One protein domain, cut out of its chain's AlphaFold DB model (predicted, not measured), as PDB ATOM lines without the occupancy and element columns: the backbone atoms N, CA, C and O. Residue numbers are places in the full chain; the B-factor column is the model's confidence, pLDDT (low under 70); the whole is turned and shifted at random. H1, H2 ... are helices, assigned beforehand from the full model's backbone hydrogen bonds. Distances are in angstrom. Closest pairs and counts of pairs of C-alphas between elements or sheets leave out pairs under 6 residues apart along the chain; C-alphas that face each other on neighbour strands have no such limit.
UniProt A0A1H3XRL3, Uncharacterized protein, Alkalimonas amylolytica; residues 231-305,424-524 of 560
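What this domain is: This is residues 231 to 305 and 424 to 524 of the 560 residues of an uncharacterized protein of Alkalimonas amylolytica (UniProt A0A1H3XRL3). Two helical lobes make an open V, joined at its corner by residues 272 to 274 and 501 to 503. In one, long H4 and H7 run side by side, with H5 packed on H4; in the other, H3 and H8 run side by side, with H1 and H2 packed on H8's far part. The printed part, 176 residues with eight named helices, H1 to H8 in order, and no named strand, is all helix and extended: radius of gyration of the C-alphas 24.6 A, spans 86 by 33 by 22 A.

How they stand to each other: H1, residues 232 to 238, touches H2, residues 243 to 252, closest at the C-alphas of Val 236 and Asn 245, 5.7 A. H3, residues 257 to 271, touches H8, residues 504 to 522, at a shallow tilt of 34.7 degrees, only just short of steep; the closest C-alphas are Leu 263 and Lys 511, 6.1 A. H8 touches H1 with residues 513 to 520 alone; the closest C-alphas are Pro 233 and His 517, 5.5 A. H4, residues 275 to 302, touches H7, residues 475 to 500, opposite ways at a shallow tilt of 23 degrees; the closest C-alphas are Ala 276 and Ala 499, 5.0 A. H4, H5, residues 424 to 433, and H6, residues 440 to 460, form an up and down bundle, each running against the one before. H4 only just touches H6, with 3 pairs of C-alphas within 8 A, Val 299 and Tyr 452 closest at 6.9 A. Every O i to N i+4 pair is within hydrogen-bond range in H1 and H3 to H8; in H2 2 of 6 are, and 5 of 7 O i to N i+3 pairs.

Where its parts are: H1 begins at C-alpha 232 (106.520, 112.447, 67.221). H4 is 40.1 A long, H7 37.7 A, H6 30.3 A. H8 ends at C-alpha 522 (94.824, 107.992, 77.468).

The domain as a whole: Residues 306 to 423 are not printed; C-alphas 305 and 424 are 26.9 A apart. The link H6 to H7 is long. Residues 242, 244 and 437 to 438 have pLDDT under 70.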
ATOM      1  N   THR A 231     103.201 112.380  63.706       95.75
ATOM      2  CA  THR A 231     103.579 113.132  64.905       95.75
ATOM      3  C   THR A 231     104.646 112.370  65.674       95.75
ATOM      4  O   THR A 231     104.706 111.141  65.629       95.75
ATOM      5  N   GLU A 232     105.480 113.084  66.417       94.50
ATOM      6  CA  GLU A 232     106.520 112.447  67.221       94.50
ATOM      7  C   GLU A 232     105.954 111.541  68.343       94.50
ATOM      8  O   GLU A 232     106.405 110.393  68.419       94.50
ATOM      9  N   PRO A 233     104.896 111.916  69.099       95.38
ATOM     10  CA  PRO A 233     104.216 110.998  70.021       95.38
ATOM     11  C   PRO A 233     103.691 109.729  69.333       95.38
ATOM     12  O   PRO A 233     103.877 108.623  69.843       95.38
ATOM     13  N   GLY A 234     103.082 109.863  68.148       95.06
ATOM     14  CA  GLY A 234     102.576 108.725  67.374       95.06
ATOM     15  C   GLY A 234     103.685 107.810  66.842       95.06
ATOM     16  O   GLY A 234     103.566 106.582  66.884       95.06
ATOM     17  N   SER A 235     104.805 108.385  66.405       93.62
ATOM     18  CA  SER A 235     105.982 107.619  65.991       93.62
ATOM     19  C   SER A 235     106.587 106.832  67.155       93.62
ATOM     20  O   SER A 235     106.913 105.657  66.987       93.62
ATOM     21  N   VAL A 236     106.700 107.428  68.345       94.44
ATOM     22  CA  VAL A 236     107.207 106.729  69.539       94.44
ATOM     23  C   VAL A 236     106.249 105.607  69.958       94.44
ATOM     24  O   VAL A 236     106.702 104.502  70.251       94.44
ATOM     25  N   TYR A 237     104.936 105.851  69.910       94.62
ATOM     26  CA  TYR A 237     103.902 104.861  70.235       94.62
ATOM     27  C   TYR A 237     103.934 103.625  69.324       94.62
ATOM     28  O   TYR A 237     103.828 102.495  69.790       94.62
ATOM     29  N   THR A 238     104.127 103.815  68.019       91.31
ATOM     30  CA  THR A 238     104.184 102.704  67.047       91.31
ATOM     31  C   THR A 238     105.513 101.942  67.075       91.31
ATOM     32  O   THR A 238     105.597 100.814  66.592       91.31
ATOM     33  N   SER A 239     106.559 102.516  67.675       89.56
ATOM     34  CA  SER A 239     107.919 101.963  67.681       89.56
ATOM     35  C   SER A 239     108.395 101.490  69.063       89.56
ATOM     36  O   SER A 239     109.598 101.461  69.338       89.56
ATOM     37  N   LEU A 240     107.466 101.056  69.926       87.62
ATOM     38  CA  LEU A 240     107.731 100.606  71.306       87.62
ATOM     39  C   LEU A 240     108.653  99.382  71.439       87.62
ATOM     40  O   LEU A 240     109.110  99.079  72.534       87.62
ATOM     41  N   HIS A 241     108.980  98.700  70.343       78.75
ATOM     42  CA  HIS A 241     109.902  97.563  70.334       78.75
ATOM     43  C   HIS A 241     111.374  97.951  70.586       78.75
ATOM     44  O   HIS A 241     112.184  97.078  70.902       78.75
ATOM     45  N   SER A 242     111.750  99.231  70.464       69.12
ATOM     46  CA  SER A 242     113.114  99.689  70.756       69.12
ATOM     47  C   SER A 242     113.260 100.145  72.214       69.12
ATOM     48  O   SER A 242     112.421 100.877  72.737       69.12
ATOM     49  N   VAL A 243     114.363  99.771  72.870       72.69
ATOM     50  CA  VAL A 243     114.660 100.163  74.267       72.69
ATOM     51  C   VAL A 243     114.717 101.688  74.441       72.69
ATOM     52  O   VAL A 243     114.363 102.212  75.491       72.69
ATOM     53  N   LEU A 244     115.131 102.424  73.408       69.38
ATOM     54  CA  LEU A 244     115.134 103.889  73.437       69.38
ATOM     55  C   LEU A 244     113.705 104.454  73.443       69.38
ATOM     56  O   LEU A 244     113.414 105.416  74.154       69.38
ATOM     57  N   ASN A 245     112.785 103.840  72.697       80.19
ATOM     58  CA  ASN A 245     111.402 104.303  72.615       80.19
ATOM     59  C   ASN A 245     110.580 103.931  73.856       80.19
ATOM     60  O   ASN A 245     109.682 104.688  74.221       80.19
ATOM     61  N   THR A 246     110.919 102.847  74.564       79.75
ATOM     62  CA  THR A 246     110.274 102.508  75.849       79.75
ATOM     63  C   THR A 246     110.575 103.519  76.959       79.75
ATOM     64  O   THR A 246     109.760 103.694  77.866       79.75
ATOM     65  N   GLN A 247     111.708 104.224  76.884       84.06
ATOM     66  CA  GLN A 247     112.005 105.353  77.768       84.06
ATOM     67  C   GLN A 247     111.294 106.625  77.300       84.06
ATOM     68  O   GLN A 247     110.630 107.284  78.095       84.06
ATOM     69  N   ARG A 248     111.370 106.945  75.999       88.88
ATOM     70  CA  ARG A 248     110.742 108.154  75.436       88.88
ATOM     71  C   ARG A 248     109.228 108.182  75.605       88.88
ATOM     72  O   ARG A 248     108.686 109.254  75.854       88.88
ATOM     73  N   ILE A 249     108.547 107.036  75.507       92.38
ATOM     74  CA  ILE A 249     107.085 106.990  75.640       92.38
ATOM     75  C   ILE A 249     106.618 107.520  76.996       92.38
ATOM     76  O   ILE A 249     105.548 108.112  77.057       92.38
ATOM     77  N   GLN A 250     107.426 107.402  78.059       90.88
ATOM     78  CA  GLN A 250     107.075 107.900  79.396       90.88
ATOM     79  C   GLN A 250     106.754 109.399  79.397       90.88
ATOM     80  O   GLN A 250     105.849 109.823  80.114       90.88
ATOM     81  N   ASN A 251     107.420 110.179  78.538       91.06
ATOM     82  CA  ASN A 251     107.166 111.613  78.384       91.06
ATOM     83  C   ASN A 251     105.770 111.909  77.814       91.06
ATOM     84  O   ASN A 251     105.247 112.993  78.041       91.06
ATOM     85  N   TYR A 252     105.167 110.944  77.112       94.69
ATOM     86  CA  TYR A 252     103.853 111.068  76.474       94.69
ATOM     87  C   TYR A 252     102.722 110.369  77.237       94.69
ATOM     88  O   TYR A 252     101.567 110.415  76.819       94.69
ATOM     89  N   LEU A 253     103.028 109.709  78.361       94.56
ATOM     90  CA  LEU A 253     102.026 109.023  79.183       94.56
ATOM     91  C   LEU A 253     101.332 109.940  80.196       94.56
ATOM     92  O   LEU A 253     100.409 109.494  80.880       94.56
ATOM     93  N   ASN A 254     101.770 111.193  80.317       93.94
ATOM     94  CA  ASN A 254     101.225 112.151  81.271       93.94
ATOM     95  C   ASN A 254     100.749 113.407  80.539       93.94
ATOM     96  O   ASN A 254     101.540 114.130  79.940       93.94
ATOM     97  N   TRP A 255      99.455 113.691  80.644       96.44
ATOM     98  CA  TRP A 255      98.855 114.907  80.108       96.44
ATOM     99  C   TRP A 255      98.698 115.951  81.213       96.44
ATOM    100  O   TRP A 255      97.973 115.713  82.180       96.44
ATOM    101  N   SER A 256      99.400 117.079  81.096       95.38
ATOM    102  CA  SER A 256      99.401 118.139  82.104       95.38
ATOM    103  C   SER A 256      98.441 119.287  81.774       95.38
ATOM    104  O   SER A 256      97.943 119.416  80.651       95.38
ATOM    105  N   THR A 257      98.202 120.155  82.757       93.94
ATOM    106  CA  THR A 257      97.425 121.396  82.608       93.94
ATOM    107  C   THR A 257      98.045 122.358  81.599       93.94
ATOM    108  O   THR A 257      97.325 123.056  80.881       93.94
ATOM    109  N   GLU A 258      99.371 122.362  81.488       92.69
ATOM    110  CA  GLU A 258     100.115 123.168  80.518       92.69
ATOM    111  C   GLU A 258      99.870 122.651  79.098       92.69
ATOM    112  O   GLU A 258      99.649 123.454  78.194       92.69
ATOM    113  N   ASN A 259      99.827 121.327  78.900       94.88
ATOM    114  CA  ASN A 259      99.517 120.732  77.598       94.88
ATOM    115  C   ASN A 259      98.086 121.057  77.147       94.88
ATOM    116  O   ASN A 259      97.875 121.409  75.986       94.88
ATOM    117  N   GLU A 260      97.109 120.979  78.058       95.94
ATOM    118  CA  GLU A 260      95.720 121.356  77.759       95.94
ATOM    119  C   GLU A 260      95.618 122.847  77.407       95.94
ATOM    120  O   GLU A 260      94.991 123.207  76.412       95.94
ATOM    121  N   SER A 261      96.301 123.707  78.170       91.31
ATOM    122  CA  SER A 261      96.341 125.153  77.919       91.31
ATOM    123  C   SER A 261      97.008 125.481  76.580       91.31
ATOM    124  O   SER A 261      96.503 126.313  75.826       91.31
ATOM    125  N   ALA A 262      98.105 124.797  76.243       93.12
ATOM    126  CA  ALA A 262      98.788 124.944  74.962       93.12
ATOM    127  C   ALA A 262      97.896 124.503  73.793       93.12
ATOM    128  O   ALA A 262      97.813 125.212  72.791       93.12
ATOM    129  N   LEU A 263      97.177 123.381  73.926       95.75
ATOM    130  CA  LEU A 263      96.241 122.911  72.902       95.75
ATOM    131  C   LEU A 263      95.103 123.916  72.693       95.75
ATOM    132  O   LEU A 263      94.819 124.288  71.554       95.75
ATOM    133  N   ALA A 264      94.491 124.391  73.779       93.88
ATOM    134  CA  ALA A 264      93.434 125.395  73.724       93.88
ATOM    135  C   ALA A 264      93.918 126.697  73.064       93.88
ATOM    136  O   ALA A 264      93.225 127.245  72.203       93.88
ATOM    137  N   LEU A 265      95.127 127.161  73.402       90.69
ATOM    138  CA  LEU A 265      95.737 128.343  72.796       90.69
ATOM    139  C   LEU A 265      95.983 128.152  71.295       90.69
ATOM    140  O   LEU A 265      95.615 129.020  70.504       90.69
ATOM    141  N   THR A 266      96.569 127.027  70.877       92.75
ATOM    142  CA  THR A 266      96.817 126.747  69.454       92.75
ATOM    143  C   THR A 266      95.511 126.646  68.667       92.75
ATOM    144  O   THR A 266      95.420 127.187  67.566       92.75
ATOM    145  N   VAL A 267      94.474 126.013  69.228       94.06
ATOM    146  CA  VAL A 267      93.136 125.964  68.615       94.06
ATOM    147  C   VAL A 267      92.539 127.364  68.490       94.06
ATOM    148  O   VAL A 267      92.044 127.708  67.419       94.06
ATOM    149  N   LYS A 268      92.624 128.189  69.542       90.81
ATOM    150  CA  LYS A 268      92.166 129.584  69.508       90.81
ATOM    151  C   LYS A 268      92.868 130.357  68.390       90.81
ATOM    152  O   LYS A 268      92.185 130.941  67.563       90.81
ATOM    153  N   ARG A 269      94.202 130.280  68.306       91.31
ATOM    154  CA  ARG A 269      95.003 130.929  67.248       91.31
ATOM    155  C   ARG A 269      94.589 130.488  65.843       91.31
ATOM    156  O   ARG A 269      94.422 131.326  64.970       91.31
ATOM    157  N   LEU A 270      94.374 129.188  65.627       91.44
ATOM    158  CA  LEU A 270      93.939 128.642  64.332       91.44
ATOM    159  C   LEU A 270      92.531 129.088  63.908       91.44
ATOM    160  O   LEU A 270      92.246 129.080  62.707       91.44
ATOM    161  N   ASN A 271      91.678 129.432  64.874       92.31
ATOM    162  CA  ASN A 271      90.305 129.899  64.666       92.31
ATOM    163  C   ASN A 271      90.185 131.432  64.652       92.31
ATOM    164  O   ASN A 271      89.094 131.948  64.431       92.31
ATOM    165  N   THR A 272      91.268 132.166  64.916       91.31
ATOM    166  CA  THR A 272      91.271 133.627  64.829       91.31
ATOM    167  C   THR A 272      91.416 134.038  63.368       91.31
ATOM    168  O   THR A 272      92.498 133.930  62.795       91.31
ATOM    169  N   ASP A 273      90.329 134.533  62.775       86.00
ATOM    170  CA  ASP A 273      90.320 134.967  61.373       86.00
ATOM    171  C   ASP A 273      91.092 136.278  61.151       86.00
ATOM    172  O   ASP A 273      91.792 136.419  60.151       86.00
ATOM    173  N   ASP A 274      91.003 137.218  62.099       90.38
ATOM    174  CA  ASP A 274      91.690 138.517  62.047       90.38
ATOM    175  C   ASP A 274      92.462 138.800  63.351       90.38
ATOM    176  O   ASP A 274      91.944 139.440  64.280       90.38
ATOM    177  N   PRO A 275      93.719 138.320  63.450       90.69
ATOM    178  CA  PRO A 275      94.573 138.569  64.607       90.69
ATOM    179  C   PRO A 275      94.893 140.053  64.819       90.69
ATOM    180  O   PRO A 275      95.075 140.469  65.962       90.69
ATOM    181  N   ALA A 276      94.930 140.866  63.755       91.38
ATOM    182  CA  ALA A 276      95.278 142.283  63.842       91.38
ATOM    183  C   ALA A 276      94.179 143.074  64.562       91.38
ATOM    184  O   ALA A 276      94.459 143.812  65.513       91.38
ATOM    185  N   THR A 277      92.921 142.871  64.163       92.50
ATOM    186  CA  THR A 277      91.767 143.497  64.823       92.50
ATOM    187  C   THR A 277      91.646 143.040  66.275       92.50
ATOM    188  O   THR A 277      91.455 143.872  67.168       92.50
ATOM    189  N   LEU A 278      91.825 141.741  66.550       92.75
ATOM    190  CA  LEU A 278      91.768 141.229  67.920       92.75
ATOM    191  C   LEU A 278      92.915 141.779  68.787       92.75
ATOM    192  O   LEU A 278      92.678 142.164  69.932       92.75
ATOM    193  N   ALA A 279      94.131 141.910  68.245       93.50
ATOM    194  CA  ALA A 279      95.258 142.525  68.951       93.50
ATOM    195  C   ALA A 279      94.943 143.969  69.371       93.50
ATOM    196  O   ALA A 279      95.205 144.353  70.513       93.50
ATOM    197  N   VAL A 280      94.330 144.766  68.486       94.31
ATOM    198  CA  VAL A 280      93.899 146.138  68.809       94.31
ATOM    199  C   VAL A 280      92.860 146.141  69.933       94.31
ATOM    200  O   VAL A 280      92.972 146.941  70.864       94.31
ATOM    201  N   GLN A 281      91.882 145.232  69.898       93.81
ATOM    202  CA  GLN A 281      90.872 145.111  70.956       93.81
ATOM    203  C   GLN A 281      91.498 144.762  72.314       93.81
ATOM    204  O   GLN A 281      91.211 145.433  73.308       93.81
ATOM    205  N   ILE A 282      92.393 143.769  72.361       94.69
ATOM    206  CA  ILE A 282      93.094 143.368  73.592       94.69
ATOM    207  C   ILE A 282      93.988 144.501  74.114       94.69
ATOM    208  O   ILE A 282      93.991 144.776  75.315       94.69
ATOM    209  N   LYS A 283      94.681 145.229  73.231       95.81
ATOM    210  CA  LYS A 283      95.501 146.394  73.603       95.81
ATOM    211  C   LYS A 283      94.675 147.516  74.232       95.81
ATOM    212  O   LYS A 283      95.080 148.092  75.247       95.81
ATOM    213  N   ASN A 284      93.523 147.831  73.643       95.44
ATOM    214  CA  ASN A 284      92.609 148.838  74.179       95.44
ATOM    215  C   ASN A 284      92.070 148.401  75.545       95.44
ATOM    216  O   ASN A 284      92.133 149.176  76.499       95.44
ATOM    217  N   LYS A 285      91.656 147.133  75.668       95.75
ATOM    218  CA  LYS A 285      91.205 146.536  76.929       95.75
ATOM    219  C   LYS A 285      92.260 146.641  78.030       95.75
ATOM    220  O   LYS A 285      91.956 147.098  79.131       95.75
ATOM    221  N   LYS A 286      93.510 146.285  77.720       96.50
ATOM    222  CA  LYS A 286      94.646 146.405  78.643       96.50
ATOM    223  C   LYS A 286      94.872 147.854  79.074       96.50
ATOM    224  O   LYS A 286      95.039 148.121  80.256       96.50
ATOM    225  N   THR A 287      94.834 148.793  78.131       97.25
ATOM    226  CA  THR A 287      95.055 150.218  78.416       97.25
ATOM    227  C   THR A 287      93.962 150.774  79.336       97.25
ATOM    228  O   THR A 287      94.258 151.486  80.295       97.25
ATOM    229  N   SER A 288      92.697 150.413  79.099       95.75
ATOM    230  CA  SER A 288      91.583 150.758  79.991       95.75
ATOM    231  C   SER A 288      91.748 150.155  81.390       95.75
ATOM    232  O   SER A 288      91.527 150.854  82.379       95.75
ATOM    233  N   LEU A 289      92.183 148.896  81.487       96.38
ATOM    234  CA  LEU A 289      92.468 148.229  82.760       96.38
ATOM    235  C   LEU A 289      93.612 148.908  83.529       96.38
ATOM    236  O   LEU A 289      93.469 149.192  84.718       96.38
ATOM    237  N   ASP A 290      94.726 149.207  82.863       97.31
ATOM    238  CA  ASP A 290      95.884 149.858  83.483       97.31
ATOM    239  C   ASP A 290      95.532 151.257  84.002       97.31
ATOM    240  O   ASP A 290      95.957 151.639  85.094       97.31
ATOM    241  N   ASN A 291      94.694 151.997  83.268       96.44
ATOM    242  CA  ASN A 291      94.176 153.289  83.715       96.44
ATOM    243  C   ASN A 291      93.323 153.154  84.985       96.44
ATOM    244  O   ASN A 291      93.490 153.944  85.912       96.44
ATOM    245  N   LEU A 292      92.447 152.147  85.067       95.62
ATOM    246  CA  LEU A 292      91.655 151.875  86.273       95.62
ATOM    247  C   LEU A 292      92.545 151.498  87.468       95.62
ATOM    248  O   LEU A 292      92.376 152.036  88.564       95.62
ATOM    249  N   ILE A 293      93.543 150.633  87.256       95.75
ATOM    250  CA  ILE A 293      94.546 150.272  88.272       95.75
ATOM    251  C   ILE A 293      95.282 151.525  88.770       95.75
ATOM    252  O   ILE A 293      95.457 151.700  89.978       95.75
ATOM    253  N   ALA A 294      95.711 152.404  87.859       96.06
ATOM    254  CA  ALA A 294      96.403 153.644  88.201       96.06
ATOM    255  C   ALA A 294      95.509 154.601  89.004       96.06
ATOM    256  O   ALA A 294      95.963 155.171  89.995       96.06
ATOM    257  N   GLN A 295      94.234 154.733  88.631       94.19
ATOM    258  CA  GLN A 295      93.264 155.545  89.369       94.19
ATOM    259  C   GLN A 295      93.041 155.023  90.794       94.19
ATOM    260  O   GLN A 295      93.119 155.805  91.739       94.19
ATOM    261  N   ALA A 296      92.841 153.713  90.976       93.75
ATOM    262  CA  ALA A 296      92.670 153.117  92.304       93.75
ATOM    263  C   ALA A 296      93.923 153.286  93.185       93.75
ATOM    264  O   ALA A 296      93.816 153.636  94.362       93.75
ATOM    265  N   LYS A 297      95.123 153.120  92.610       94.25
ATOM    266  CA  LYS A 297      96.390 153.421  93.302       94.25
ATOM    267  C   LYS A 297      96.482 154.893  93.701       94.25
ATOM    268  O   LYS A 297      96.893 155.196  94.816       94.25
ATOM    269  N   ASN A 298      96.082 155.806  92.818       92.88
ATOM    270  CA  ASN A 298      96.099 157.237  93.104       92.88
ATOM    271  C   ASN A 298      95.126 157.610  94.234       92.88
ATOM    272  O   ASN A 298      95.492 158.370  95.122       92.88
ATOM    273  N   VAL A 299      93.923 157.026  94.257       92.44
ATOM    274  CA  VAL A 299      92.959 157.189  95.360       92.44
ATOM    275  C   VAL A 299      93.584 156.782  96.698       92.44
ATOM    276  O   VAL A 299      93.534 157.553  97.655       92.44
ATOM    277  N   SER A 300      94.238 155.619  96.745       90.88
ATOM    278  CA  SER A 300      94.933 155.133  97.943       90.88
ATOM    279  C   SER A 300      96.075 156.049  98.391       90.88
ATOM    280  O   SER A 300      96.261 156.255  99.588       90.88
ATOM    281  N   LEU A 301      96.818 156.635  97.448       91.12
ATOM    282  CA  LEU A 301      97.898 157.577  97.746       91.12
ATOM    283  C   LEU A 301      97.375 158.922  98.257       91.12
ATOM    284  O   LEU A 301      97.948 159.474  99.193       91.12
ATOM    285  N   LEU A 302      96.307 159.455  97.657       91.50
ATOM    286  CA  LEU A 302      95.706 160.736  98.043       91.50
ATOM    287  C   LEU A 302      95.031 160.676  99.417       91.50
ATOM    288  O   LEU A 302      95.019 161.680 100.128       91.50
ATOM    289  N   LEU A 303      94.482 159.518  99.782       92.31
ATOM    290  CA  LEU A 303      93.790 159.292 101.051       92.31
ATOM    291  C   LEU A 303      94.591 158.418 102.027       92.31
ATOM    292  O   LEU A 303      94.010 157.824 102.934       92.31
ATOM    293  N   SER A 304      95.914 158.336 101.866       92.31
ATOM    294  CA  SER A 304      96.758 157.627 102.829       92.31
ATOM    295  C   SER A 304      96.678 158.278 104.214       92.31
ATOM    296  O   SER A 304      96.401 159.477 104.335       92.31
ATOM    297  N   SER A 305      96.964 157.507 105.266       91.88
ATOM    298  CA  SER A 305      96.991 158.010 106.648       91.88
ATOM    299  C   SER A 305      97.818 159.290 106.773       91.88
ATOM    300  O   SER A 305      97.346 160.281 107.326       91.88
ATOM    301  N   PRO A 424      78.695 157.504  87.560       91.62
ATOM    302  CA  PRO A 424      78.388 156.082  87.375       91.62
ATOM    303  C   PRO A 424      78.458 155.627  85.908       91.62
ATOM    304  O   PRO A 424      78.942 154.535  85.620       91.62
ATOM    305  N   GLU A 425      78.032 156.479  84.973       91.75
ATOM    306  CA  GLU A 425      78.088 156.219  83.530       91.75
ATOM    307  C   GLU A 425      79.532 156.153  83.015       91.75
ATOM    308  O   GLU A 425      79.894 155.214  82.304       91.75
ATOM    309  N   GLN A 426      80.380 157.104  83.422       93.38
ATOM    310  CA  GLN A 426      81.803 157.114  83.065       93.38
ATOM    311  C   GLN A 426      82.535 155.893  83.628       93.38
ATOM    312  O   GLN A 426      83.311 155.263  82.909       93.38
ATOM    313  N   LEU A 427      82.273 155.532  84.888       93.06
ATOM    314  CA  LEU A 427      82.884 154.359  85.512       93.06
ATOM    315  C   LEU A 427      82.454 153.070  84.802       93.06
ATOM    316  O   LEU A 427      83.302 152.247  84.459       93.06
ATOM    317  N   ASN A 428      81.162 152.915  84.501       91.94
ATOM    318  CA  ASN A 428      80.658 151.757  83.760       91.94
ATOM    319  C   ASN A 428      81.259 151.658  82.351       91.94
ATOM    320  O   ASN A 428      81.591 150.558  81.907       91.94
ATOM    321  N   MET A 429      81.448 152.786  81.660       93.00
ATOM    322  CA  MET A 429      82.117 152.816  80.358       93.00
ATOM    323  C   MET A 429      83.579 152.357  80.467       93.00
ATOM    324  O   MET A 429      84.013 151.522  79.674       93.00
ATOM    325  N   GLN A 430      84.327 152.844  81.463       93.56
ATOM    326  CA  GLN A 430      85.720 152.437  81.691       93.56
ATOM    327  C   GLN A 430      85.838 150.947  82.034       93.56
ATOM    328  O   GLN A 430      86.686 150.252  81.473       93.56
ATOM    329  N   LEU A 431      84.960 150.441  82.904       93.31
ATOM    330  CA  LEU A 431      84.911 149.027  83.277       93.31
ATOM    331  C   LEU A 431      84.550 148.139  82.086       93.31
ATOM    332  O   LEU A 431      85.179 147.106  81.879       93.31
ATOM    333  N   SER A 432      83.587 148.559  81.264       92.12
ATOM    334  CA  SER A 432      83.202 147.829  80.051       92.12
ATOM    335  C   SER A 432      84.333 147.799  79.026       92.12
ATOM    336  O   SER A 432      84.620 146.742  78.468       92.12
ATOM    337  N   ALA A 433      85.035 148.919  78.830       92.88
ATOM    338  CA  ALA A 433      86.204 148.989  77.956       92.88
ATOM    339  C   ALA A 433      87.354 148.091  78.449       92.88
ATOM    340  O   ALA A 433      88.025 147.454  77.642       92.88
ATOM    341  N   ALA A 434      87.532 147.970  79.767       93.62
ATOM    342  CA  ALA A 434      88.458 147.024  80.392       93.62
ATOM    343  C   ALA A 434      87.935 145.572  80.414       93.62
ATOM    344  O   ALA A 434      88.642 144.671  80.866       93.62
ATOM    345  N   GLY A 435      86.721 145.320  79.909       90.25
ATOM    346  CA  GLY A 435      86.060 144.016  79.880       90.25
ATOM    347  C   GLY A 435      85.733 143.448  81.261       90.25
ATOM    348  O   GLY A 435      85.793 142.233  81.429       90.25
ATOM    349  N   LEU A 436      85.413 144.317  82.223       89.44
ATOM    350  CA  LEU A 436      85.088 143.996  83.618       89.44
ATOM    351  C   LEU A 436      83.599 144.210  83.950       89.44
ATOM    352  O   LEU A 436      83.253 144.442  85.100       89.44
ATOM    353  N   ALA A 437      82.707 144.189  82.956       69.69
ATOM    354  CA  ALA A 437      81.318 144.652  83.088       69.69
ATOM    355  C   ALA A 437      80.403 143.801  83.998       69.69
ATOM    356  O   ALA A 437      79.260 144.191  84.226       69.69
ATOM    357  N   SER A 438      80.864 142.641  84.471       64.75
ATOM    358  CA  SER A 438      80.053 141.690  85.244       64.75
ATOM    359  C   SER A 438      80.881 140.849  86.223       64.75
ATOM    360  O   SER A 438      80.526 139.706  86.502       64.75
ATOM    361  N   ASP A 439      82.002 141.391  86.700       76.44
ATOM    362  CA  ASP A 439      82.972 140.673  87.535       76.44
ATOM    363  C   ASP A 439      83.036 141.252  88.961       76.44
ATOM    364  O   ASP A 439      82.632 142.395  89.200       76.44
ATOM    365  N   ASP A 440      83.591 140.511  89.919       87.69
ATOM    366  CA  ASP A 440      83.817 140.993  91.290       87.69
ATOM    367  C   ASP A 440      84.693 142.259  91.309       87.69
ATOM    368  O   ASP A 440      84.532 143.140  92.159       87.69
ATOM    369  N   TRP A 441      85.539 142.436  90.291       91.44
ATOM    370  CA  TRP A 441      86.307 143.661  90.079       91.44
ATOM    371  C   TRP A 441      85.444 144.903  89.814       91.44
ATOM    372  O   TRP A 441      85.820 145.995  90.241       91.44
ATOM    373  N   GLN A 442      84.272 144.782  89.182       91.44
ATOM    374  CA  GLN A 442      83.347 145.916  89.044       91.44
ATOM    375  C   GLN A 442      82.868 146.391  90.414       91.44
ATOM    376  O   GLN A 442      82.888 147.590  90.695       91.44
ATOM    377  N   ARG A 443      82.469 145.454  91.282       91.62
ATOM    378  CA  ARG A 443      82.034 145.774  92.649       91.62
ATOM    379  C   ARG A 443      83.160 146.432  93.435       91.62
ATOM    380  O   ARG A 443      82.909 147.416  94.126       91.62
ATOM    381  N   PHE A 444      84.389 145.948  93.266       93.19
ATOM    382  CA  PHE A 444      85.576 146.552  93.862       93.19
ATOM    383  C   PHE A 444      85.767 148.014  93.435       93.19
ATOM    384  O   PHE A 444      85.866 148.884  94.296       93.19
ATOM    385  N   PHE A 445      85.764 148.324  92.134       94.19
ATOM    386  CA  PHE A 445      85.945 149.709  91.676       94.19
ATOM    387  C   PHE A 445      84.801 150.630  92.112       94.19
ATOM    388  O   PHE A 445      85.051 151.776  92.487       94.19
ATOM    389  N   ILE A 446      83.559 150.137  92.110       92.75
ATOM    390  CA  ILE A 446      82.409 150.881  92.640       92.75
ATOM    391  C   ILE A 446      82.621 151.192  94.127       92.75
ATOM    392  O   ILE A 446      82.445 152.338  94.537       92.75
ATOM    393  N   TYR A 447      83.042 150.205  94.917       93.25
ATOM    394  CA  TYR A 447      83.306 150.375  96.344       93.25
ATOM    395  C   TYR A 447      84.439 151.377  96.609       93.25
ATOM    396  O   TYR A 447      84.254 152.310  97.386       93.25
ATOM    397  N   VAL A 448      85.569 151.267  95.899       94.81
ATOM    398  CA  VAL A 448      86.701 152.209  96.003       94.81
ATOM    399  C   VAL A 448      86.242 153.652  95.775       94.81
ATOM    400  O   VAL A 448      86.571 154.536  96.566       94.81
ATOM    401  N   TRP A 449      85.459 153.903  94.724       95.25
ATOM    402  CA  TRP A 449      84.978 155.252  94.416       95.25
ATOM    403  C   TRP A 449      83.898 155.750  95.382       95.25
ATOM    404  O   TRP A 449      83.843 156.949  95.662       95.25
ATOM    405  N   GLN A 450      83.070 154.859  95.935       93.56
ATOM    406  CA  GLN A 450      82.123 155.205  96.996       93.56
ATOM    407  C   GLN A 450      82.845 155.625  98.279       93.56
ATOM    408  O   GLN A 450      82.505 156.663  98.850       93.56
ATOM    409  N   GLU A 451      83.860 154.876  98.709       94.56
ATOM    410  CA  GLU A 451      84.668 155.228  99.881       94.56
ATOM    411  C   GLU A 451      85.472 156.510  99.647       94.56
ATOM    412  O   GLU A 451      85.471 157.400 100.498       94.56
ATOM    413  N   TYR A 452      86.051 156.686  98.454       95.06
ATOM    414  CA  TYR A 452      86.688 157.949  98.071       95.06
ATOM    415  C   TYR A 452      85.727 159.134  98.212       95.06
ATOM    416  O   TYR A 452      86.075 160.153  98.810       95.06
ATOM    417  N   GLN A 453      84.499 158.998  97.703       94.25
ATOM    418  CA  GLN A 453      83.497 160.059  97.765       94.25
ATOM    419  C   GLN A 453      83.050 160.352  99.204       94.25
ATOM    420  O   GLN A 453      82.867 161.521  99.554       94.25
ATOM    421  N   LYS A 454      82.908 159.326 100.054       93.00
ATOM    422  CA  LYS A 454      82.628 159.500 101.489       93.00
ATOM    423  C   LYS A 454      83.739 160.297 102.173       93.00
ATOM    424  O   LYS A 454      83.444 161.307 102.814       93.00
ATOM    425  N   CYS A 455      85.001 159.905 101.981       93.75
ATOM    426  CA  CYS A 455      86.156 160.618 102.529       93.75
ATOM    427  C   CYS A 455      86.220 162.060 102.018       93.75
ATOM    428  O   CYS A 455      86.339 162.990 102.813       93.75
ATOM    429  N   ARG A 456      86.073 162.268 100.707       94.12
ATOM    430  CA  ARG A 456      86.076 163.598 100.089       94.12
ATOM    431  C   ARG A 456      85.001 164.506 100.684       94.12
ATOM    432  O   ARG A 456      85.305 165.637 101.051       94.12
ATOM    433  N   ASN A 457      83.767 164.024 100.819       93.31
ATOM    434  CA  ASN A 457      82.670 164.806 101.396       93.31
ATOM    435  C   ASN A 457      82.921 165.157 102.868       93.31
ATOM    436  O   ASN A 457      82.666 166.290 103.273       93.31
ATOM    437  N   ALA A 458      83.453 164.221 103.658       93.50
ATOM    438  CA  ALA A 458      83.822 164.490 105.044       93.50
ATOM    439  C   ALA A 458      84.921 165.562 105.137       93.50
ATOM    440  O   ALA A 458      84.794 166.494 105.927       93.50
ATOM    441  N   LEU A 459      85.953 165.490 104.290       93.25
ATOM    442  CA  LEU A 459      87.041 166.473 104.250       93.25
ATOM    443  C   LEU A 459      86.566 167.865 103.803       93.25
ATOM    444  O   LEU A 459      86.970 168.862 104.403       93.25
ATOM    445  N   LEU A 460      85.679 167.937 102.803       92.25
ATOM    446  CA  LEU A 460      85.057 169.188 102.344       92.25
ATOM    447  C   LEU A 460      84.173 169.828 103.422       92.25
ATOM    448  O   LEU A 460      84.168 171.045 103.559       92.25
ATOM    449  N   ASN A 461      83.486 169.016 104.228       92.44
ATOM    450  CA  ASN A 461      82.683 169.474 105.368       92.44
ATOM    451  C   ASN A 461      83.504 169.622 106.661       92.44
ATOM    452  O   ASN A 461      82.941 169.609 107.762       92.44
ATOM    453  N   HIS A 462      84.831 169.715 106.531       89.94
ATOM    454  CA  HIS A 462      85.791 169.866 107.623       89.94
ATOM    455  C   HIS A 462      85.643 168.832 108.749       89.94
ATOM    456  O   HIS A 462      85.985 169.124 109.889       89.94
ATOM    457  N   GLU A 463      85.186 167.620 108.431       90.62
ATOM    458  CA  GLU A 463      84.994 166.512 109.375       90.62
ATOM    459  C   GLU A 463      84.087 166.869 110.566       90.62
ATOM    460  O   GLU A 463      84.265 166.368 111.674       90.62
ATOM    461  N   SER A 464      83.083 167.723 110.339       86.25
ATOM    462  CA  SER A 464      82.124 168.171 111.367       86.25
ATOM    463  C   SER A 464      81.391 167.039 112.101       86.25
ATOM    464  O   SER A 464      80.966 167.224 113.238       86.25
ATOM    465  N   THR A 465      81.262 165.863 111.482       83.62
ATOM    466  CA  THR A 465      80.618 164.668 112.053       83.62
ATOM    467  C   THR A 465      81.605 163.630 112.599       83.62
ATOM    468  O   THR A 465      81.180 162.546 112.993       83.62
ATOM    469  N   GLY A 466      82.909 163.924 112.605       85.62
ATOM    470  CA  GLY A 466      83.968 163.019 113.058       85.62
ATOM    471  C   GLY A 466      85.064 162.785 112.017       85.62
ATOM    472  O   GLY A 466      84.874 163.000 110.818       85.62
ATOM    473  N   THR A 467      86.229 162.336 112.494       87.50
ATOM    474  CA  THR A 467      87.401 162.029 111.663       87.50
ATOM    475  C   THR A 467      87.152 160.817 110.776       87.50
ATOM    476  O   THR A 467      86.735 159.770 111.273       87.50
ATOM    477  N   ILE A 468      87.453 160.939 109.482       90.69
ATOM    478  CA  ILE A 468      87.300 159.848 108.511       90.69
ATOM    479  C   ILE A 468      88.637 159.164 108.212       90.69
ATOM    480  O   ILE A 468      89.679 159.811 108.154       90.69
ATOM    481  N   GLU A 469      88.625 157.864 107.958       89.69
ATOM    482  CA  GLU A 469      89.788 157.143 107.439       89.69
ATOM    483  C   GLU A 469      89.405 156.408 106.161       89.69
ATOM    484  O   GLU A 469      88.262 155.983 105.999       89.69
ATOM    485  N   PHE A 470      90.360 156.279 105.242       91.19
ATOM    486  CA  PHE A 470      90.191 155.469 104.047       91.19
ATOM    487  C   PHE A 470      90.751 154.073 104.320       91.19
ATOM    488  O   PHE A 470      91.963 153.871 104.328       91.19
ATOM    489  N   SER A 471      89.862 153.119 104.591       84.12
ATOM    490  CA  SER A 471      90.202 151.770 105.067       84.12
ATOM    491  C   SER A 471      90.031 150.677 104.010       84.12
ATOM    492  O   SER A 471      89.931 149.495 104.337       84.12
ATOM    493  N   VAL A 472      89.981 151.047 102.727       87.81
ATOM    494  CA  VAL A 472      89.886 150.060 101.647       87.81
ATOM    495  C   VAL A 472      91.231 149.360 101.492       87.81
ATOM    496  O   VAL A 472      92.229 150.017 101.212       87.81
ATOM    497  N   ASP A 473      91.258 148.034 101.630       87.62
ATOM    498  CA  ASP A 473      92.419 147.233 101.244       87.62
ATOM    499  C   ASP A 473      92.386 146.974  99.732       87.62
ATOM    500  O   ASP A 473      91.455 146.370  99.194       87.62
ATOM    501  N   LEU A 474      93.408 147.466  99.034       90.75
ATOM    502  CA  LEU A 474      93.551 147.313  97.590       90.75
ATOM    503  C   LEU A 474      94.616 146.279  97.215       90.75
ATOM    504  O   LEU A 474      94.725 145.952  96.034       90.75
ATOM    505  N   ALA A 475      95.427 145.785  98.154       89.75
ATOM    506  CA  ALA A 475      96.670 145.086  97.833       89.75
ATOM    507  C   ALA A 475      96.429 143.791  97.039       89.75
ATOM    508  O   ALA A 475      96.986 143.610  95.951       89.75
ATOM    509  N   GLU A 476      95.556 142.920  97.545       91.56
ATOM    510  CA  GLU A 476      95.245 141.630  96.919       91.56
ATOM    511  C   GLU A 476      94.530 141.804  95.570       91.56
ATOM    512  O   GLU A 476      94.924 141.215  94.556       91.56
ATOM    513  N   THR A 477      93.523 142.680  95.525       93.00
ATOM    514  CA  THR A 477      92.742 142.916  94.303       93.00
ATOM    515  C   THR A 477      93.595 143.567  93.217       93.00
ATOM    516  O   THR A 477      93.559 143.139  92.063       93.00
ATOM    517  N   LEU A 478      94.436 144.551  93.563       93.50
ATOM    518  CA  LEU A 478      95.375 145.139  92.609       93.50
ATOM    519  C   LEU A 478      96.411 144.115  92.138       93.50
ATOM    520  O   LEU A 478      96.769 144.139  90.964       93.50
ATOM    521  N   SER A 479      96.893 143.210  92.992       94.19
ATOM    522  CA  SER A 479      97.796 142.126  92.571       94.19
ATOM    523  C   SER A 479      97.144 141.227  91.510       94.19
ATOM    524  O   SER A 479      97.731 140.969  90.451       94.19
ATOM    525  N   SER A 480      95.887 140.840  91.737       94.00
ATOM    526  CA  SER A 480      95.093 140.039  90.796       94.00
ATOM    527  C   SER A 480      94.849 140.777  89.473       94.00
ATOM    528  O   SER A 480      95.115 140.230  88.402       94.00
ATOM    529  N   LEU A 481      94.460 142.057  89.525       94.62
ATOM    530  CA  LEU A 481      94.274 142.907  88.339       94.62
ATOM    531  C   LEU A 481      95.580 143.111  87.549       94.62
ATOM    532  O   LEU A 481      95.573 143.072  86.320       94.62
ATOM    533  N   ASN A 482      96.722 143.281  88.229       95.06
ATOM    534  CA  ASN A 482      98.029 143.372  87.565       95.06
ATOM    535  C   ASN A 482      98.417 142.044  86.895       95.06
ATOM    536  O   ASN A 482      99.025 142.051  85.825       95.06
ATOM    537  N   THR A 483      98.065 140.906  87.495       94.94
ATOM    538  CA  THR A 483      98.268 139.583  86.882       94.94
ATOM    539  C   THR A 483      97.422 139.436  85.619       94.94
ATOM    540  O   THR A 483      97.935 139.004  84.589       94.94
ATOM    541  N   TYR A 484      96.167 139.885  85.656       94.19
ATOM    542  CA  TYR A 484      95.301 139.905  84.480       94.19
ATOM    543  C   TYR A 484      95.816 140.844  83.377       94.19
ATOM    544  O   TYR A 484      95.870 140.453  82.212       94.19
ATOM    545  N   SER A 485      96.298 142.042  83.730       95.31
ATOM    546  CA  SER A 485      96.941 142.957  82.770       95.31
ATOM    547  C   SER A 485      98.152 142.313  82.080       95.31
ATOM    548  O   SER A 485      98.305 142.429  80.863       95.31
ATOM    549  N   LYS A 486      98.973 141.546  82.816       95.56
ATOM    550  CA  LYS A 486     100.082 140.766  82.233       95.56
ATOM    551  C   LYS A 486      99.597 139.665  81.286       95.56
ATOM    552  O   LYS A 486     100.231 139.438  80.262       95.56
ATOM    553  N   GLN A 487      98.488 138.991  81.593       92.75
ATOM    554  CA  GLN A 487      97.902 137.989  80.691       92.75
ATOM    555  C   GLN A 487      97.412 138.625  79.383       92.75
ATOM    556  O   GLN A 487      97.700 138.094  78.312       92.75
ATOM    557  N   LEU A 488      96.749 139.785  79.460       93.62
ATOM    558  CA  LEU A 488      96.352 140.553  78.275       93.62
ATOM    559  C   LEU A 488      97.567 141.011  77.457       93.62
ATOM    560  O   LEU A 488      97.494 141.038  76.232       93.62
ATOM    561  N   ASP A 489      98.687 141.342  78.105       94.81
ATOM    562  CA  ASP A 489      99.936 141.696  77.418       94.81
ATOM    563  C   ASP A 489     100.524 140.514  76.635       94.81
ATOM    564  O   ASP A 489     100.874 140.650  75.464       94.81
ATOM    565  N   ILE A 490     100.574 139.329  77.252       92.62
ATOM    566  CA  ILE A 490     101.022 138.092  76.594       92.62
ATOM    567  C   ILE A 490     100.124 137.770  75.393       92.62
ATOM    568  O   ILE A 490     100.628 137.473  74.310       92.62
ATOM    569  N   GLU A 491      98.801 137.864  75.562       92.12
ATOM    570  CA  GLU A 491      97.836 137.636  74.483       92.12
ATOM    571  C   GLU A 491      97.990 138.657  73.349       92.12
ATOM    572  O   GLU A 491      98.023 138.271  72.180       92.12
ATOM    573  N   TYR A 492      98.144 139.943  73.678       93.50
ATOM    574  CA  TYR A 492      98.408 140.999  72.700       93.50
ATOM    575  C   TYR A 492      99.679 140.715  71.898       93.50
ATOM    576  O   TYR A 492      99.637 140.753  70.671       93.50
ATOM    577  N   ASN A 493     100.792 140.411  72.569       93.12
ATOM    578  CA  ASN A 493     102.070 140.157  71.905       93.12
ATOM    579  C   ASN A 493     101.973 138.944  70.966       93.12
ATOM    580  O   ASN A 493     102.438 139.013  69.831       93.12
ATOM    581  N   GLN A 494     101.302 137.870  71.394       91.50
ATOM    582  CA  GLN A 494     101.065 136.696  70.553       91.50
ATOM    583  C   GLN A 494     100.232 137.033  69.306       91.50
ATOM    584  O   GLN A 494     100.605 136.648  68.199       91.50
ATOM    585  N   LEU A 495      99.123 137.764  69.465       91.56
ATOM    586  CA  LEU A 495      98.267 138.166  68.343       91.56
ATOM    587  C   LEU A 495      98.964 139.158  67.405       91.56
ATOM    588  O   LEU A 495      98.765 139.094  66.196       91.56
ATOM    589  N   ALA A 496      99.786 140.059  67.943       92.19
ATOM    590  CA  ALA A 496     100.558 141.016  67.159       92.19
ATOM    591  C   ALA A 496     101.622 140.324  66.294       92.19
ATOM    592  O   ALA A 496     101.841 140.740  65.158       92.19
ATOM    593  N   GLU A 497     102.259 139.263  66.798       90.44
ATOM    594  CA  GLU A 497     103.156 138.427  65.992       90.44
ATOM    595  C   GLU A 497     102.386 137.622  64.939       90.44
ATOM    596  O   GLU A 497     102.756 137.644  63.763       90.44
ATOM    597  N   ASP A 498     101.260 137.002  65.312       90.06
ATOM    598  CA  ASP A 498     100.409 136.269  64.364       90.06
ATOM    599  C   ASP A 498      99.869 137.190  63.247       90.06
ATOM    600  O   ASP A 498      99.771 136.778  62.092       90.06
ATOM    601  N   ALA A 499      99.584 138.460  63.553       90.19
ATOM    602  CA  ALA A 499      99.158 139.464  62.579       90.19
ATOM    603  C   ALA A 499     100.249 139.830  61.556       90.19
ATOM    604  O   ALA A 499      99.923 140.214  60.432       90.19
ATOM    605  N   LYS A 500     101.535 139.727  61.922       91.44
ATOM    606  CA  LYS A 500     102.651 139.949  60.984       91.44
ATOM    607  C   LYS A 500     102.818 138.758  60.053       91.44
ATOM    608  O   LYS A 500     102.943 138.933  58.843       91.44
ATOM    609  N   GLN A 501     102.863 137.558  60.626       87.62
ATOM    610  CA  GLN A 501     103.040 136.316  59.890       87.62
ATOM    611  C   GLN A 501     102.561 135.137  60.741       87.62
ATOM    612  O   GLN A 501     103.209 134.760  61.714       87.62
ATOM    613  N   PHE A 502     101.465 134.498  60.330       89.50
ATOM    614  CA  PHE A 502     100.968 133.288  60.981       89.50
ATOM    615  C   PHE A 502     101.255 132.046  60.134       89.50
ATOM    616  O   PHE A 502     100.621 131.809  59.103       89.50
ATOM    617  N   ASP A 503     102.197 131.216  60.589       89.44
ATOM    618  CA  ASP A 503     102.439 129.901  59.994       89.44
ATOM    619  C   ASP A 503     101.338 128.914  60.414       89.44
ATOM    620  O   ASP A 503     101.453 128.150  61.381       89.44
ATOM    621  N   ARG A 504     100.238 128.937  59.655       89.00
ATOM    622  CA  ARG A 504      99.075 128.072  59.884       89.00
ATOM    623  C   ARG A 504      99.424 126.588  59.762       89.00
ATOM    624  O   ARG A 504      98.800 125.770  60.441       89.00
ATOM    625  N   GLN A 505     100.415 126.228  58.945       90.94
ATOM    626  CA  GLN A 505     100.845 124.838  58.792       90.94
ATOM    627  C   GLN A 505     101.575 124.358  60.048       90.94
ATOM    628  O   GLN A 505     101.246 123.292  60.571       90.94
ATOM    629  N   SER A 506     102.510 125.153  60.568       91.38
ATOM    630  CA  SER A 506     103.204 124.861  61.826       91.38
ATOM    631  C   SER A 506     102.227 124.772  63.001       91.38
ATOM    632  O   SER A 506     102.242 123.787  63.741       91.38
ATOM    633  N   ALA A 507     101.288 125.717  63.117       92.56
ATOM    634  CA  ALA A 507     100.256 125.683  64.156       92.56
ATOM    635  C   ALA A 507      99.337 124.451  64.037       92.56
ATOM    636  O   ALA A 507      98.995 123.831  65.045       92.56
ATOM    637  N   THR A 508      98.976 124.044  62.814       94.12
ATOM    638  CA  THR A 508      98.199 122.815  62.574       94.12
ATOM    639  C   THR A 508      98.991 121.576  62.989       94.12
ATOM    640  O   THR A 508      98.464 120.726  63.705       94.12
ATOM    641  N   ASN A 509     100.275 121.500  62.630       94.62
ATOM    642  CA  ASN A 509     101.155 120.402  63.033       94.62
ATOM    643  C   ASN A 509     101.316 120.336  64.562       94.62
ATOM    644  O   ASN A 509     101.286 119.246  65.141       94.62
ATOM    645  N   GLN A 510     101.447 121.487  65.227       95.44
ATOM    646  CA  GLN A 510     101.514 121.579  66.684       95.44
ATOM    647  C   GLN A 510     100.210 121.092  67.329       95.44
ATOM    648  O   GLN A 510     100.263 120.284  68.255       95.44
ATOM    649  N   LYS A 511      99.048 121.516  66.810       96.88
ATOM    650  CA  LYS A 511      97.735 121.029  67.261       96.88
ATOM    651  C   LYS A 511      97.649 119.508  67.141       96.88
ATOM    652  O   LYS A 511      97.372 118.844  68.134       96.88
ATOM    653  N   THR A 512      97.938 118.952  65.964       97.00
ATOM    654  CA  THR A 512      97.879 117.499  65.739       97.00
ATOM    655  C   THR A 512      98.859 116.742  66.639       97.00
ATOM    656  O   THR A 512      98.533 115.663  67.126       97.00
ATOM    657  N   THR A 513     100.034 117.311  66.921       97.31
ATOM    658  CA  THR A 513     101.017 116.728  67.852       97.31
ATOM    659  C   THR A 513     100.502 116.710  69.293       97.31
ATOM    660  O   THR A 513     100.637 115.697  69.978       97.31
ATOM    661  N   LEU A 514      99.874 117.795  69.754       97.69
ATOM    662  CA  LEU A 514      99.258 117.866  71.082       97.69
ATOM    663  C   LEU A 514      98.059 116.915  71.206       97.69
ATOM    664  O   LEU A 514      97.934 116.224  72.213       97.69
ATOM    665  N   GLU A 515      97.221 116.812  70.174       97.56
ATOM    666  CA  GLU A 515      96.122 115.837  70.120       97.56
ATOM    667  C   GLU A 515      96.638 114.391  70.156       97.56
ATOM    668  O   GLU A 515      96.093 113.565  70.890       97.56
ATOM    669  N   ALA A 516      97.725 114.093  69.435       97.56
ATOM    670  CA  ALA A 516      98.375 112.786  69.475       97.56
ATOM    671  C   ALA A 516      98.923 112.469  70.870       97.56
ATOM    672  O   ALA A 516      98.702 111.373  71.380       97.56
ATOM    673  N   HIS A 517      99.594 113.425  71.518       97.62
ATOM    674  CA  HIS A 517     100.069 113.268  72.893       97.62
ATOM    675  C   HIS A 517      98.895 113.017  73.855       97.62
ATOM    676  O   HIS A 517      98.927 112.051  74.620       97.62
ATOM    677  N   LYS A 518      97.813 113.799  73.768       97.75
ATOM    678  CA  LYS A 518      96.603 113.578  74.574       97.75
ATOM    679  C   LYS A 518      96.059 112.164  74.379       97.75
ATOM    680  O   LYS A 518      95.816 111.469  75.364       97.75
ATOM    681  N   TRP A 519      95.948 111.700  73.136       97.75
ATOM    682  CA  TRP A 519      95.487 110.345  72.834       97.75
ATOM    683  C   TRP A 519      96.419 109.266  73.402       97.75
ATOM    684  O   TRP A 519      95.946 108.343  74.061       97.75
ATOM    685  N   VAL A 520      97.740 109.395  73.221       96.81
ATOM    686  CA  VAL A 520      98.736 108.448  73.759       96.81
ATOM    687  C   VAL A 520      98.651 108.367  75.284       96.81
ATOM    688  O   VAL A 520      98.666 107.268  75.840       96.81
ATOM    689  N   SER A 521      98.482 109.504  75.962       96.94
ATOM    690  CA  SER A 521      98.350 109.548  77.421       96.94
ATOM    691  C   SER A 521      97.119 108.785  77.929       96.94
ATOM    692  O   SER A 521      97.170 108.152  78.983       96.94
ATOM    693  N   GLN A 522      96.032 108.761  77.151       96.69
ATOM    694  CA  GLN A 522      94.824 107.992  77.468       96.69
ATOM    695  C   GLN A 522      95.052 106.480  77.331       96.69
ATOM    696  O   GLN A 522      94.376 105.699  77.997       96.69
ATOM    697  N   GLN A 523      96.040 106.055  76.536       96.44
ATOM    698  CA  GLN A 523      96.404 104.645  76.354       96.44
ATOM    699  C   GLN A 523      97.438 104.145  77.375       96.44
ATOM    700  O   GLN A 523      98.038 103.088  77.175       96.44
ATOM    701  N   LYS A 524      97.664 104.869  78.477       94.69
ATOM    702  CA  LYS A 524      98.716 104.576  79.463       94.69
ATOM    703  C   LYS A 524      98.738 103.127  79.948       94.69
ATOM    704  O   LYS A 524      99.805 102.517  79.976       94.69
TER     705      LYS A 524